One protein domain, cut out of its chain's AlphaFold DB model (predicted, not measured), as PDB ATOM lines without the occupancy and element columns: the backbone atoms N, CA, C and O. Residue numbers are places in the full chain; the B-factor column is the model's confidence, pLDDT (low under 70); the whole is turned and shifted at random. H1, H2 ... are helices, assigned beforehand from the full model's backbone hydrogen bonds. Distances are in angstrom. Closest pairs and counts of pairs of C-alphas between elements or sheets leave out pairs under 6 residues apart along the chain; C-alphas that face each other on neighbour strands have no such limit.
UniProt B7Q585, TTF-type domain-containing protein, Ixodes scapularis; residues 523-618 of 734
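This is residues 523 to 618 of the 734 residues of the protein "TTF-type domain-containing protein" of Ixodes scapularis (UniProt B7Q585). A rounded cluster of helices set at steep angles to each other: long H4 runs along one side, H3 packs at a steep tilt on its first part, residues 564 to 571, and the helical hairpin of H6 and H7 covers another side, with H7 meeting H4 by its residues 607 to 608 and running away from it. Short H1 sits between H3 and H7, while short H2 and H5 lie farthest out. The printed part has 96 residues with seven named helices, H1 to H7 in order, and no named strand: all helix. It is compact, with a radius of gyration of the C-alphas of 12.4 A and spans of 33 by 28 by 22 A.

Begin at H1, residues 523 to 527, which touches H3, residues 545 to 554, closest at the C-alphas of Lys 523 and Lys 547, 5.9 A. H2, residues 537 to 542, is close to but not clearly touching H4, residues 564 to 581: C-alphas 541 and 572 are closest, 6.6 A. H4 touches H3 with residues 564 to 571 alone, at a steep tilt of 56 degrees, closest at C-alphas 568 and 545, 6.5 A. H5, residues 584 to 587, and H6, residues 590 to 601, only just touch, only at the corner, with 3 pairs of C-alphas within 8 A; C-alphas 586 and 593 are closest, 5.5 A. The hub is H7, residues 606 to 617, touching H1, H4 and H6; with H6 it forms a hairpin, closest at C-alphas 609 and 598, 5.1 A. Every O i to N i+4 pair is within hydrogen-bond range in H2, H3, H4, H6 and H7; H1 has 0 of 1, but 2 of 2 O i to N i+3 pairs, and H5 is too short for an i+4 pair.

Find C-alpha 523 at (230.374, 140.475, 162.438); H1 runs 8.3 A, H2 8.9 A, H3 14.4 A. H4 runs 25.3 A from C-alpha 564 at (242.665, 130.651, 168.032); then H5 runs 5.0 A, H6 15.2 A, and H7 16.2 A to C-alpha 617 at (218.509, 133.020, 168.078).

The C-alphas of Asp 535 and Pro 557, 36.1 A apart, are farthest apart. The printed part has no cut and no long link. Look for pLDDT under 70 at residues 535 to 536, 538 and 562.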
ATOM      1  N   LYS A 523     229.296 141.444 162.686       92.50
ATOM      2  CA  LYS A 523     230.374 140.475 162.438       92.50
ATOM      3  C   LYS A 523     229.828 139.142 161.932       92.50
ATOM      4  O   LYS A 523     230.503 138.510 161.122       92.50
ATOM      5  N   PHE A 524     228.599 138.763 162.303       93.62
ATOM      6  CA  PHE A 524     227.950 137.532 161.829       93.62
ATOM      7  C   PHE A 524     227.729 137.503 160.312       93.62
ATOM      8  O   PHE A 524     227.635 136.415 159.750       93.62
ATOM      9  N   SER A 525     227.758 138.658 159.632       93.00
ATOM     10  CA  SER A 525     227.736 138.743 158.160       93.00
ATOM     11  C   SER A 525     228.795 137.869 157.483       93.00
ATOM     12  O   SER A 525     228.582 137.398 156.368       93.00
ATOM     13  N   VAL A 526     229.925 137.614 158.156       94.69
ATOM     14  CA  VAL A 526     231.007 136.764 157.645       94.69
ATOM     15  C   VAL A 526     230.575 135.312 157.440       94.69
ATOM     16  O   VAL A 526     231.123 134.623 156.582       94.69
ATOM     17  N   LEU A 527     229.595 134.847 158.218       94.38
ATOM     18  CA  LEU A 527     229.105 133.470 158.209       94.38
ATOM     19  C   LEU A 527     228.163 133.192 157.031       94.38
ATOM     20  O   LEU A 527     227.886 132.026 156.752       94.38
ATOM     21  N   ASP A 528     227.683 134.239 156.357       92.94
ATOM     22  CA  ASP A 528     226.782 134.149 155.212       92.94
ATOM     23  C   ASP A 528     227.566 133.976 153.903       92.94
ATOM     24  O   ASP A 528     228.293 134.893 153.497       92.94
ATOM     25  N   PRO A 529     227.398 132.841 153.200       92.12
ATOM     26  CA  PRO A 529     228.070 132.590 151.932       92.12
ATOM     27  C   PRO A 529     227.754 133.600 150.831       92.12
ATOM     28  O   PRO A 529     228.544 133.718 149.896       92.12
ATOM     29  N   LYS A 530     226.646 134.350 150.919       89.31
ATOM     30  CA  LYS A 530     226.339 135.430 149.963       89.31
ATOM     31  C   LYS A 530     227.372 136.550 149.973       89.31
ATOM     32  O   LYS A 530     227.539 137.225 148.963       89.31
ATOM     33  N   ASN A 531     228.047 136.741 151.103       90.19
ATOM     34  CA  ASN A 531     229.035 137.799 151.280       90.19
ATOM     35  C   ASN A 531     230.456 137.340 150.917       90.19
ATOM     36  O   ASN A 531     231.402 138.122 151.050       90.19
ATOM     37  N   TRP A 532     230.637 136.074 150.520       91.38
ATOM     38  CA  TRP A 532     231.949 135.510 150.207       91.38
ATOM     39  C   TRP A 532     232.403 135.918 148.799       91.38
ATOM     40  O   TRP A 532     231.580 135.993 147.885       91.38
ATOM     41  N   PRO A 533     233.709 136.167 148.594       88.19
ATOM     42  CA  PRO A 533     234.240 136.525 147.285       88.19
ATOM     43  C   PRO A 533     234.036 135.381 146.282       88.19
ATOM     44  O   PRO A 533     234.303 134.221 146.598       88.19
ATOM     45  N   LEU A 534     233.582 135.724 145.073       76.88
ATOM     46  CA  LEU A 534     233.292 134.768 143.995       76.88
ATOM     47  C   LEU A 534     234.528 134.434 143.138       76.88
ATOM     48  O   LEU A 534     234.580 133.363 142.543       76.88
ATOM     49  N   ASP A 535     235.524 135.327 143.100       64.00
ATOM     50  CA  ASP A 535     236.478 135.388 141.980       64.00
ATOM     51  C   ASP A 535     237.891 134.835 142.274       64.00
ATOM     52  O   ASP A 535     238.762 134.873 141.407       64.00
ATOM     53  N   SER A 536     238.172 134.313 143.478       66.94
ATOM     54  CA  SER A 536     239.490 133.734 143.804       66.94
ATOM     55  C   SER A 536     239.470 132.847 145.054       66.94
ATOM     56  O   SER A 536     239.162 133.326 146.149       66.94
ATOM     57  N   ASP A 537     239.919 131.593 144.918       70.19
ATOM     58  CA  ASP A 537     240.136 130.662 146.042       70.19
ATOM     59  C   ASP A 537     241.091 131.241 147.101       70.19
ATOM     60  O   ASP A 537     240.912 131.038 148.304       70.19
ATOM     61  N   THR A 538     242.081 132.029 146.674       67.81
ATOM     62  CA  THR A 538     243.041 132.695 147.563       67.81
ATOM     63  C   THR A 538     242.376 133.795 148.394       67.81
ATOM     64  O   THR A 538     242.611 133.887 149.601       67.81
ATOM     65  N   LEU A 539     241.509 134.608 147.777       76.81
ATOM     66  CA  LEU A 539     240.738 135.640 148.484       76.81
ATOM     67  C   LEU A 539     239.715 135.013 149.435       76.81
ATOM     68  O   LEU A 539     239.538 135.489 150.557       76.81
ATOM     69  N   LEU A 540     239.093 133.909 149.023       81.94
ATOM     70  CA  LEU A 540     238.193 133.149 149.875       81.94
ATOM     71  C   LEU A 540     238.921 132.559 151.085       81.94
ATOM     72  O   LEU A 540     238.395 132.632 152.196       81.94
ATOM     73  N   GLY A 541     240.123 132.004 150.907       82.12
ATOM     74  CA  GLY A 541     240.925 131.433 151.992       82.12
ATOM     75  C   GLY A 541     241.154 132.429 153.131       82.12
ATOM     76  O   GLY A 541     240.882 132.112 154.291       82.12
ATOM     77  N   ALA A 542     241.531 133.666 152.796       86.38
ATOM     78  CA  ALA A 542     241.759 134.739 153.764       86.38
ATOM     79  C   ALA A 542     240.469 135.406 154.288       86.38
ATOM     80  O   ALA A 542     240.483 136.036 155.350       86.38
ATOM     81  N   TYR A 543     239.347 135.269 153.572       91.44
ATOM     82  CA  TYR A 543     238.099 135.947 153.913       91.44
ATOM     83  C   TYR A 543     237.624 135.605 155.330       91.44
ATOM     84  O   TYR A 543     237.526 134.435 155.728       91.44
ATOM     85  N   GLY A 544     237.303 136.652 156.087       91.25
ATOM     86  CA  GLY A 544     236.621 136.538 157.369       91.25
ATOM     87  C   GLY A 544     237.477 136.149 158.572       91.25
ATOM     88  O   GLY A 544     236.963 136.197 159.684       91.25
ATOM     89  N   ILE A 545     238.765 135.823 158.391       92.56
ATOM     90  CA  ILE A 545     239.642 135.336 159.476       92.56
ATOM     91  C   ILE A 545     239.658 136.296 160.672       92.56
ATOM     92  O   ILE A 545     239.517 135.863 161.812       92.56
ATOM     93  N   GLN A 546     239.795 137.600 160.420       92.56
ATOM     94  CA  GLN A 546     239.844 138.598 161.488       92.56
ATOM     95  C   GLN A 546     238.508 138.707 162.244       92.56
ATOM     96  O   GLN A 546     238.505 138.676 163.469       92.56
ATOM     97  N   LYS A 547     237.372 138.738 161.531       93.44
ATOM     98  CA  LYS A 547     236.033 138.766 162.151       93.44
ATOM     99  C   LYS A 547     235.766 137.510 162.986       93.44
ATOM    100  O   LYS A 547     235.226 137.612 164.080       93.44
ATOM    101  N   VAL A 548     236.167 136.335 162.494       93.94
ATOM    102  CA  VAL A 548     236.043 135.065 163.227       93.94
ATOM    103  C   VAL A 548     236.918 135.059 164.478       93.94
ATOM    104  O   VAL A 548     236.465 134.621 165.531       93.94
ATOM    105  N   ARG A 549     238.141 135.596 164.399       92.44
ATOM    106  CA  ARG A 549     239.014 135.759 165.568       92.44
ATOM    107  C   ARG A 549     238.369 136.658 166.617       92.44
ATOM    108  O   ARG A 549     238.318 136.285 167.779       92.44
ATOM    109  N   GLU A 550     237.824 137.801 166.220       93.19
ATOM    110  CA  GLU A 550     237.125 138.690 167.151       93.19
ATOM    111  C   GLU A 550     235.905 138.019 167.795       93.19
ATOM    112  O   GLU A 550     235.762 138.067 169.012       93.19
ATOM    113  N   LEU A 551     235.074 137.321 167.011       93.56
ATOM    114  CA  LEU A 551     233.952 136.544 167.549       93.56
ATOM    115  C   LEU A 551     234.418 135.448 168.519       93.56
ATOM    116  O   LEU A 551     233.759 135.196 169.526       93.56
ATOM    117  N   SER A 552     235.564 134.816 168.249       92.88
ATOM    118  CA  SER A 552     236.120 133.795 169.140       92.88
ATOM    119  C   SER A 552     236.590 134.351 170.480       92.88
ATOM    120  O   SER A 552     236.451 133.690 171.504       92.88
ATOM    121  N   GLU A 553     237.101 135.579 170.482       91.44
ATOM    122  CA  GLU A 553     237.517 136.273 171.698       91.44
ATOM    123  C   GLU A 553     236.303 136.674 172.540       91.44
ATOM    124  O   GLU A 553     236.293 136.459 173.751       91.44
ATOM    125  N   GLU A 554     235.254 137.187 171.892       91.50
ATOM    126  CA  GLU A 554     233.997 137.572 172.543       91.50
ATOM    127  C   GLU A 554     233.265 136.375 173.159       91.50
ATOM    128  O   GLU A 554     232.776 136.459 174.284       91.50
ATOM    129  N   MET A 555     233.206 135.249 172.444       91.56
ATOM    130  CA  MET A 555     232.504 134.048 172.901       91.56
ATOM    131  C   MET A 555     233.406 133.046 173.625       91.56
ATOM    132  O   MET A 555     232.961 131.935 173.905       91.56
ATOM    133  N   ARG A 556     234.650 133.412 173.966       89.69
ATOM    134  CA  ARG A 556     235.637 132.517 174.596       89.69
ATOM    135  C   ARG A 556     235.077 131.660 175.747       89.69
ATOM    136  O   ARG A 556     235.413 130.478 175.768       89.69
ATOM    137  N   PRO A 557     234.231 132.173 176.671       88.00
ATOM    138  CA  PRO A 557     233.668 131.358 177.753       88.00
ATOM    139  C   PRO A 557     232.817 130.166 177.286       88.00
ATOM    140  O   PRO A 557     232.651 129.212 178.037       88.00
ATOM    141  N   LEU A 558     232.274 130.219 176.065       87.12
ATOM    142  CA  LEU A 558     231.369 129.211 175.504       87.12
ATOM    143  C   LEU A 558     232.074 128.204 174.584       87.12
ATOM    144  O   LEU A 558     231.487 127.185 174.219       87.12
ATOM    145  N   LEU A 559     233.306 128.491 174.156       86.81
ATOM    146  CA  LEU A 559     233.992 127.707 173.132       86.81
ATOM    147  C   LEU A 559     234.750 126.522 173.735       86.81
ATOM    148  O   LEU A 559     235.471 126.643 174.723       86.81
ATOM    149  N   SER A 560     234.632 125.363 173.084       71.81
ATOM    150  CA  SER A 560     235.364 124.147 173.458       71.81
ATOM    151  C   SER A 560     236.847 124.205 173.075       71.81
ATOM    152  O   SER A 560     237.682 123.590 173.739       71.81
ATOM    153  N   LEU A 561     237.177 124.919 171.993       72.88
ATOM    154  CA  LEU A 561     238.545 125.083 171.506       72.88
ATOM    155  C   LEU A 561     239.221 126.258 172.210       72.88
ATOM    156  O   LEU A 561     238.700 127.371 172.229       72.88
ATOM    157  N   LYS A 562     240.409 126.006 172.767       65.31
ATOM    158  CA  LYS A 562     241.177 127.017 173.511       65.31
ATOM    159  C   LYS A 562     242.157 127.798 172.634       65.31
ATOM    160  O   LYS A 562     242.566 128.887 173.026       65.31
ATOM    161  N   CYS A 563     242.554 127.259 171.478       75.31
ATOM    162  CA  CYS A 563     243.537 127.893 170.604       75.31
ATOM    163  C   CYS A 563     242.860 128.626 169.430       75.31
ATOM    164  O   CYS A 563     242.112 128.002 168.673       75.31
ATOM    165  N   PRO A 564     243.171 129.916 169.193       75.44
ATOM    166  CA  PRO A 564     242.665 130.651 168.032       75.44
ATOM    167  C   PRO A 564     243.041 130.021 166.681       75.44
ATOM    168  O   PRO A 564     242.309 130.182 165.707       75.44
ATOM    169  N   ALA A 565     244.171 129.306 166.603       78.62
ATOM    170  CA  ALA A 565     244.600 128.629 165.378       78.62
ATOM    171  C   ALA A 565     243.635 127.500 164.976       78.62
ATOM    172  O   ALA A 565     243.298 127.381 163.799       78.62
ATOM    173  N   ASP A 566     243.124 126.750 165.956       87.25
ATOM    174  CA  ASP A 566     242.188 125.646 165.722       87.25
ATOM    175  C   ASP A 566     240.849 126.169 165.185       87.25
ATOM    176  O   ASP A 566     240.277 125.595 164.263       87.25
ATOM    177  N   ILE A 567     240.387 127.318 165.690       91.12
ATOM    178  CA  ILE A 567     239.152 127.973 165.230       91.12
ATOM    179  C   ILE A 567     239.308 128.492 163.794       91.12
ATOM    180  O   ILE A 567     238.386 128.394 162.985       91.12
ATOM    181  N   ILE A 568     240.481 129.028 163.440       92.25
ATOM    182  CA  ILE A 568     240.763 129.466 162.064       92.25
ATOM    183  C   ILE A 568     240.806 128.260 161.117       92.25
ATOM    184  O   ILE A 568     240.283 128.334 160.005       92.25
ATOM    185  N   GLN A 569     241.385 127.139 161.551       91.38
ATOM    186  CA  GLN A 569     241.375 125.901 160.777       91.38
ATOM    187  C   GLN A 569     239.947 125.358 160.600       91.38
ATOM    188  O   GLN A 569     239.569 124.999 159.482       91.38
ATOM    189  N   GLU A 570     239.140 125.363 161.667       94.19
ATOM    190  CA  GLU A 570     237.713 125.023 161.636       94.19
ATOM    191  C   GLU A 570     236.965 125.909 160.627       94.19
ATOM    192  O   GLU A 570     236.239 125.397 159.776       94.19
ATOM    193  N   TRP A 571     237.209 127.224 160.642       95.06
ATOM    194  CA  TRP A 571     236.628 128.184 159.699       95.06
ATOM    195  C   TRP A 571     237.003 127.901 158.241       95.06
ATOM    196  O   TRP A 571     236.144 127.915 157.357       95.06
ATOM    197  N   CYS A 572     238.278 127.622 157.967       92.19
ATOM    198  CA  CYS A 572     238.736 127.273 156.622       92.19
ATOM    199  C   CYS A 572     238.082 125.977 156.123       92.19
ATOM    200  O   CYS A 572     237.611 125.929 154.985       92.19
ATOM    201  N   SER A 573     237.996 124.957 156.982       93.31
ATOM    202  CA  SER A 573     237.310 123.700 156.665       93.31
ATOM    203  C   SER A 573     235.812 123.913 156.420       93.31
ATOM    204  O   SER A 573     235.280 123.416 155.427       93.31
ATOM    205  N   TYR A 574     235.146 124.705 157.265       94.94
ATOM    206  CA  TYR A 574     233.736 125.063 157.119       94.94
ATOM    207  C   TYR A 574     233.456 125.736 155.770       94.94
ATOM    208  O   TYR A 574     232.551 125.310 155.054       94.94
ATOM    209  N   LYS A 575     234.252 126.743 155.376       93.62
ATOM    210  CA  LYS A 575     234.089 127.431 154.081       93.62
ATOM    211  C   LYS A 575     234.182 126.463 152.903       93.62
ATOM    212  O   LYS A 575     233.306 126.466 152.036       93.62
ATOM    213  N   ALA A 576     235.211 125.613 152.901       90.81
ATOM    214  CA  ALA A 576     235.411 124.616 151.856       90.81
ATOM    215  C   ALA A 576     234.242 123.620 151.792       90.81
ATOM    216  O   ALA A 576     233.749 123.312 150.705       90.81
ATOM    217  N   PHE A 577     233.749 123.157 152.943       93.00
ATOM    218  CA  PHE A 577     232.591 122.266 153.023       93.00
ATOM    219  C   PHE A 577     231.316 122.926 152.486       93.00
ATOM    220  O   PHE A 577     230.642 122.354 151.631       93.00
ATOM    221  N   VAL A 578     231.004 124.149 152.924       92.88
ATOM    222  CA  VAL A 578     229.803 124.873 152.486       92.88
ATOM    223  C   VAL A 578     229.797 125.069 150.971       92.88
ATOM    224  O   VAL A 578     228.770 124.837 150.339       92.88
ATOM    225  N   GLN A 579     230.925 125.449 150.363       87.94
ATOM    226  CA  GLN A 579     230.992 125.644 148.912       87.94
ATOM    227  C   GLN A 579     230.941 124.342 148.111       87.94
ATOM    228  O   GLN A 579     230.268 124.295 147.082       87.94
ATOM    229  N   SER A 580     231.652 123.306 148.561       88.38
ATOM    230  CA  SER A 580     231.801 122.054 147.806       88.38
ATOM    231  C   SER A 580     230.630 121.090 147.979       88.38
ATOM    232  O   SER A 580     230.333 120.321 147.068       88.38
ATOM    233  N   SER A 581     229.983 121.102 149.147       90.19
ATOM    234  CA  SER A 581     229.098 120.016 149.581       90.19
ATOM    235  C   SER A 581     227.642 120.441 149.783       90.19
ATOM    236  O   SER A 581     226.760 119.582 149.767       90.19
ATOM    237  N   LEU A 582     227.353 121.737 149.965       90.62
ATOM    238  CA  LEU A 582     225.985 122.219 150.177       90.62
ATOM    239  C   LEU A 582     225.357 122.782 148.897       90.62
ATOM    240  O   LEU A 582     225.976 123.513 148.119       90.62
ATOM    241  N   ALA A 583     224.072 122.470 148.715       89.62
ATOM    242  CA  ALA A 583     223.283 122.948 147.589       89.62
ATOM    243  C   ALA A 583     223.254 124.484 147.531       89.62
ATOM    244  O   ALA A 583     223.153 125.165 148.552       89.62
ATOM    245  N   GLU A 584     223.291 125.038 146.319       87.56
ATOM    246  CA  GLU A 584     223.260 126.490 146.103       87.56
ATOM    247  C   GLU A 584     221.997 127.145 146.681       87.56
ATOM    248  O   GLU A 584     222.066 128.244 147.225       87.56
ATOM    249  N   SER A 585     220.854 126.453 146.629       88.50
ATOM    250  CA  SER A 585     219.605 126.923 147.235       88.50
ATOM    251  C   SER A 585     219.739 127.150 148.742       88.50
ATOM    252  O   SER A 585     219.267 128.165 149.239       88.50
ATOM    253  N   LEU A 586     220.437 126.257 149.451       88.69
ATOM    254  CA  LEU A 586     220.687 126.389 150.885       88.69
ATOM    255  C   LEU A 586     221.667 127.532 151.174       88.69
ATOM    256  O   LEU A 586     221.461 128.294 152.109       88.69
ATOM    257  N   ARG A 587     222.694 127.714 150.334       89.50
ATOM    258  CA  ARG A 587     223.652 128.830 150.458       89.50
ATOM    259  C   ARG A 587     223.014 130.209 150.250       89.50
ATOM    260  O   ARG A 587     223.574 131.204 150.695       89.50
ATOM    261  N   LYS A 588     221.857 130.277 149.582       87.19
ATOM    262  CA  LYS A 588     221.082 131.509 149.371       87.19
ATOM    263  C   LYS A 588     220.129 131.844 150.523       87.19
ATOM    264  O   LYS A 588     219.533 132.917 150.495       87.19
ATOM    265  N   ASP A 589     219.986 130.994 151.530       89.06
ATOM    266  CA  ASP A 589     219.177 131.286 152.713       89.06
ATOM    267  C   ASP A 589     220.000 131.030 153.975       89.06
ATOM    268  O   ASP A 589     220.205 129.888 154.389       89.06
ATOM    269  N   PHE A 590     220.464 132.119 154.592       90.50
ATOM    270  CA  PHE A 590     221.296 132.064 155.788       90.50
ATOM    271  C   PHE A 590     220.613 131.327 156.943       90.50
ATOM    272  O   PHE A 590     221.276 130.552 157.628       90.50
ATOM    273  N   ASN A 591     219.306 131.513 157.158       88.75
ATOM    274  CA  ASN A 591     218.625 130.875 158.284       88.75
ATOM    275  C   ASN A 591     218.529 129.368 158.078       88.75
ATOM    276  O   ASN A 591     218.842 128.605 158.990       88.75
ATOM    277  N   SER A 592     218.137 128.940 156.876       89.94
ATOM    278  CA  SER A 592     218.080 127.518 156.534       89.94
ATOM    279  C   SER A 592     219.466 126.874 156.611       89.94
ATOM    280  O   SER A 592     219.618 125.797 157.191       89.94
ATOM    281  N   LEU A 593     220.498 127.545 156.082       93.12
ATOM    282  CA  LEU A 593     221.889 127.104 156.180       93.12
ATOM    283  C   LEU A 593     222.310 126.933 157.640       93.12
ATOM    284  O   LEU A 593     222.753 125.855 158.035       93.12
ATOM    285  N   ALA A 594     222.160 127.986 158.440       93.62
ATOM    286  CA  ALA A 594     222.574 128.000 159.830       93.62
ATOM    287  C   ALA A 594     221.845 126.911 160.631       93.62
ATOM    288  O   ALA A 594     222.488 126.167 161.370       93.62
ATOM    289  N   ALA A 595     220.540 126.722 160.412       92.44
ATOM    290  CA  ALA A 595     219.759 125.722 161.133       92.44
ATOM    291  C   ALA A 595     220.224 124.291 160.822       92.44
ATOM    292  O   ALA A 595     220.340 123.462 161.732       92.44
ATOM    293  N   VAL A 596     220.544 124.008 159.554       94.00
ATOM    294  CA  VAL A 596     221.115 122.723 159.123       94.00
ATOM    295  C   VAL A 596     222.501 122.512 159.731       94.00
ATOM    296  O   VAL A 596     222.769 121.431 160.264       94.00
ATOM    297  N   MET A 597     223.367 123.529 159.692       95.00
ATOM    298  CA  MET A 597     224.721 123.447 160.245       95.00
ATOM    299  C   MET A 597     224.700 123.183 161.753       95.00
ATOM    300  O   MET A 597     225.330 122.233 162.215       95.00
ATOM    301  N   ILE A 598     223.895 123.931 162.506       94.69
ATOM    302  CA  ILE A 598     223.759 123.776 163.960       94.69
ATOM    303  C   ILE A 598     223.212 122.389 164.318       94.69
ATOM    304  O   ILE A 598     223.732 121.723 165.215       94.69
ATOM    305  N   SER A 599     222.193 121.924 163.594       93.19
ATOM    306  CA  SER A 599     221.501 120.676 163.938       93.19
ATOM    307  C   SER A 599     222.282 119.422 163.548       93.19
ATOM    308  O   SER A 599     222.171 118.405 164.226       93.19
ATOM    309  N   ARG A 600     223.055 119.456 162.453       93.25
ATOM    310  CA  ARG A 600     223.701 118.252 161.891       93.25
ATOM    311  C   ARG A 600     225.220 118.245 161.992       93.25
ATOM    312  O   ARG A 600     225.815 117.173 161.967       93.25
ATOM    313  N   PHE A 601     225.847 119.414 162.101       93.25
ATOM    314  CA  PHE A 601     227.300 119.566 161.989       93.25
ATOM    315  C   PHE A 601     227.947 120.193 163.232       93.25
ATOM    316  O   PHE A 601     229.149 120.443 163.224       93.25
ATOM    317  N   SER A 602     227.208 120.371 164.331       90.69
ATOM    318  CA  SER A 602     227.733 120.961 165.574       90.69
ATOM    319  C   SER A 602     228.821 120.143 166.277       90.69
ATOM    320  O   SER A 602     229.521 120.693 167.123       90.69
ATOM    321  N   ASN A 603     228.990 118.864 165.929       90.06
ATOM    322  CA  ASN A 603     230.111 118.040 166.400       90.06
ATOM    323  C   ASN A 603     231.380 118.220 165.552       90.06
ATOM    324  O   ASN A 603     232.475 117.967 166.042       90.06
ATOM    325  N   ILE A 604     231.233 118.626 164.287       92.12
ATOM    326  CA  ILE A 604     232.350 118.817 163.347       92.12
ATOM    327  C   ILE A 604     232.848 120.262 163.413       92.12
ATOM    328  O   ILE A 604     234.051 120.499 163.427       92.12
ATOM    329  N   TYR A 605     231.915 121.212 163.489       93.81
ATOM    330  CA  TYR A 605     232.189 122.646 163.540       93.81
ATOM    331  C   TYR A 605     231.586 123.274 164.812       93.81
ATOM    332  O   TYR A 605     230.630 124.051 164.718       93.81
ATOM    333  N   PRO A 606     232.061 122.905 166.018       92.69
ATOM    334  CA  PRO A 606     231.469 123.352 167.278       92.69
ATOM    335  C   PRO A 606     231.539 124.872 167.480       92.69
ATOM    336  O   PRO A 606     230.553 125.472 167.920       92.69
ATOM    337  N   SER A 607     232.657 125.513 167.135       93.81
ATOM    338  CA  SER A 607     232.849 126.952 167.341       93.81
ATOM    339  C   SER A 607     232.021 127.747 166.337       93.81
ATOM    340  O   SER A 607     231.277 128.653 166.715       93.81
ATOM    341  N   ILE A 608     232.063 127.350 165.061       95.19
ATOM    342  CA  ILE A 608     231.282 128.010 164.010       95.19
ATOM    343  C   ILE A 608     229.782 127.830 164.255       95.19
ATOM    344  O   ILE A 608     229.022 128.787 164.115       95.19
ATOM    345  N   CYS A 609     229.336 126.648 164.696       95.06
ATOM    346  CA  CYS A 609     227.932 126.434 165.056       95.06
ATOM    347  C   CYS A 609     227.501 127.263 166.269       95.06
ATOM    348  O   CYS A 609     226.339 127.655 166.334       95.06
ATOM    349  N   THR A 610     228.405 127.582 167.199       93.94
ATOM    350  CA  THR A 610     228.111 128.509 168.306       93.94
ATOM    351  C   THR A 610     227.871 129.924 167.772       93.94
ATOM    352  O   THR A 610     226.864 130.546 168.116       93.94
ATOM    353  N   PHE A 611     228.701 130.396 166.833       95.19
ATOM    354  CA  PHE A 611     228.490 131.691 166.171       95.19
ATOM    355  C   PHE A 611     227.181 131.734 165.372       95.19
ATOM    356  O   PHE A 611     226.418 132.695 165.478       95.19
ATOM    357  N   LEU A 612     226.886 130.672 164.613       95.12
ATOM    358  CA  LEU A 612     225.623 130.532 163.885       95.12
ATOM    359  C   LEU A 612     224.425 130.512 164.844       95.12
ATOM    360  O   LEU A 612     223.402 131.125 164.552       95.12
ATOM    361  N   THR A 613     224.554 129.856 166.003       94.69
ATOM    362  CA  THR A 613     223.501 129.805 167.029       94.69
ATOM    363  C   THR A 613     223.190 131.202 167.559       94.69
ATOM    364  O   THR A 613     222.022 131.586 167.576       94.69
ATOM    365  N   ALA A 614     224.205 132.002 167.902       94.19
ATOM    366  CA  ALA A 614     224.003 133.391 168.324       94.19
ATOM    367  C   ALA A 614     223.284 134.224 167.247       94.19
ATOM    368  O   ALA A 614     222.316 134.926 167.536       94.19
ATOM    369  N   ALA A 615     223.711 134.102 165.986       92.69
ATOM    370  CA  ALA A 615     223.103 134.830 164.875       92.69
ATOM    371  C   ALA A 615     221.636 134.428 164.625       92.69
ATOM    372  O   ALA A 615     220.815 135.281 164.292       92.69
ATOM    373  N   MET A 616     221.301 133.144 164.788       90.69
ATOM    374  CA  MET A 616     219.958 132.607 164.542       90.69
ATOM    375  C   MET A 616     218.952 132.887 165.661       90.69
ATOM    376  O   MET A 616     217.765 133.092 165.382       90.69
ATOM    377  N   LEU A 617     219.389 132.832 166.922       92.19
ATOM    378  CA  LEU A 617     218.509 133.020 168.078       92.19
ATOM    379  C   LEU A 617     218.005 134.468 168.184       92.19
ATOM    380  O   LEU A 617     216.874 134.698 168.618       92.19
ATOM    381  N   LEU A 618     218.805 135.432 167.724       88.88
ATOM    382  CA  LEU A 618     218.402 136.824 167.544       88.88
ATOM    383  C   LEU A 618     217.219 136.930 166.563       88.88
ATOM    384  O   LEU A 618     217.310 136.544 165.396       88.88
TER     385      LEU A 618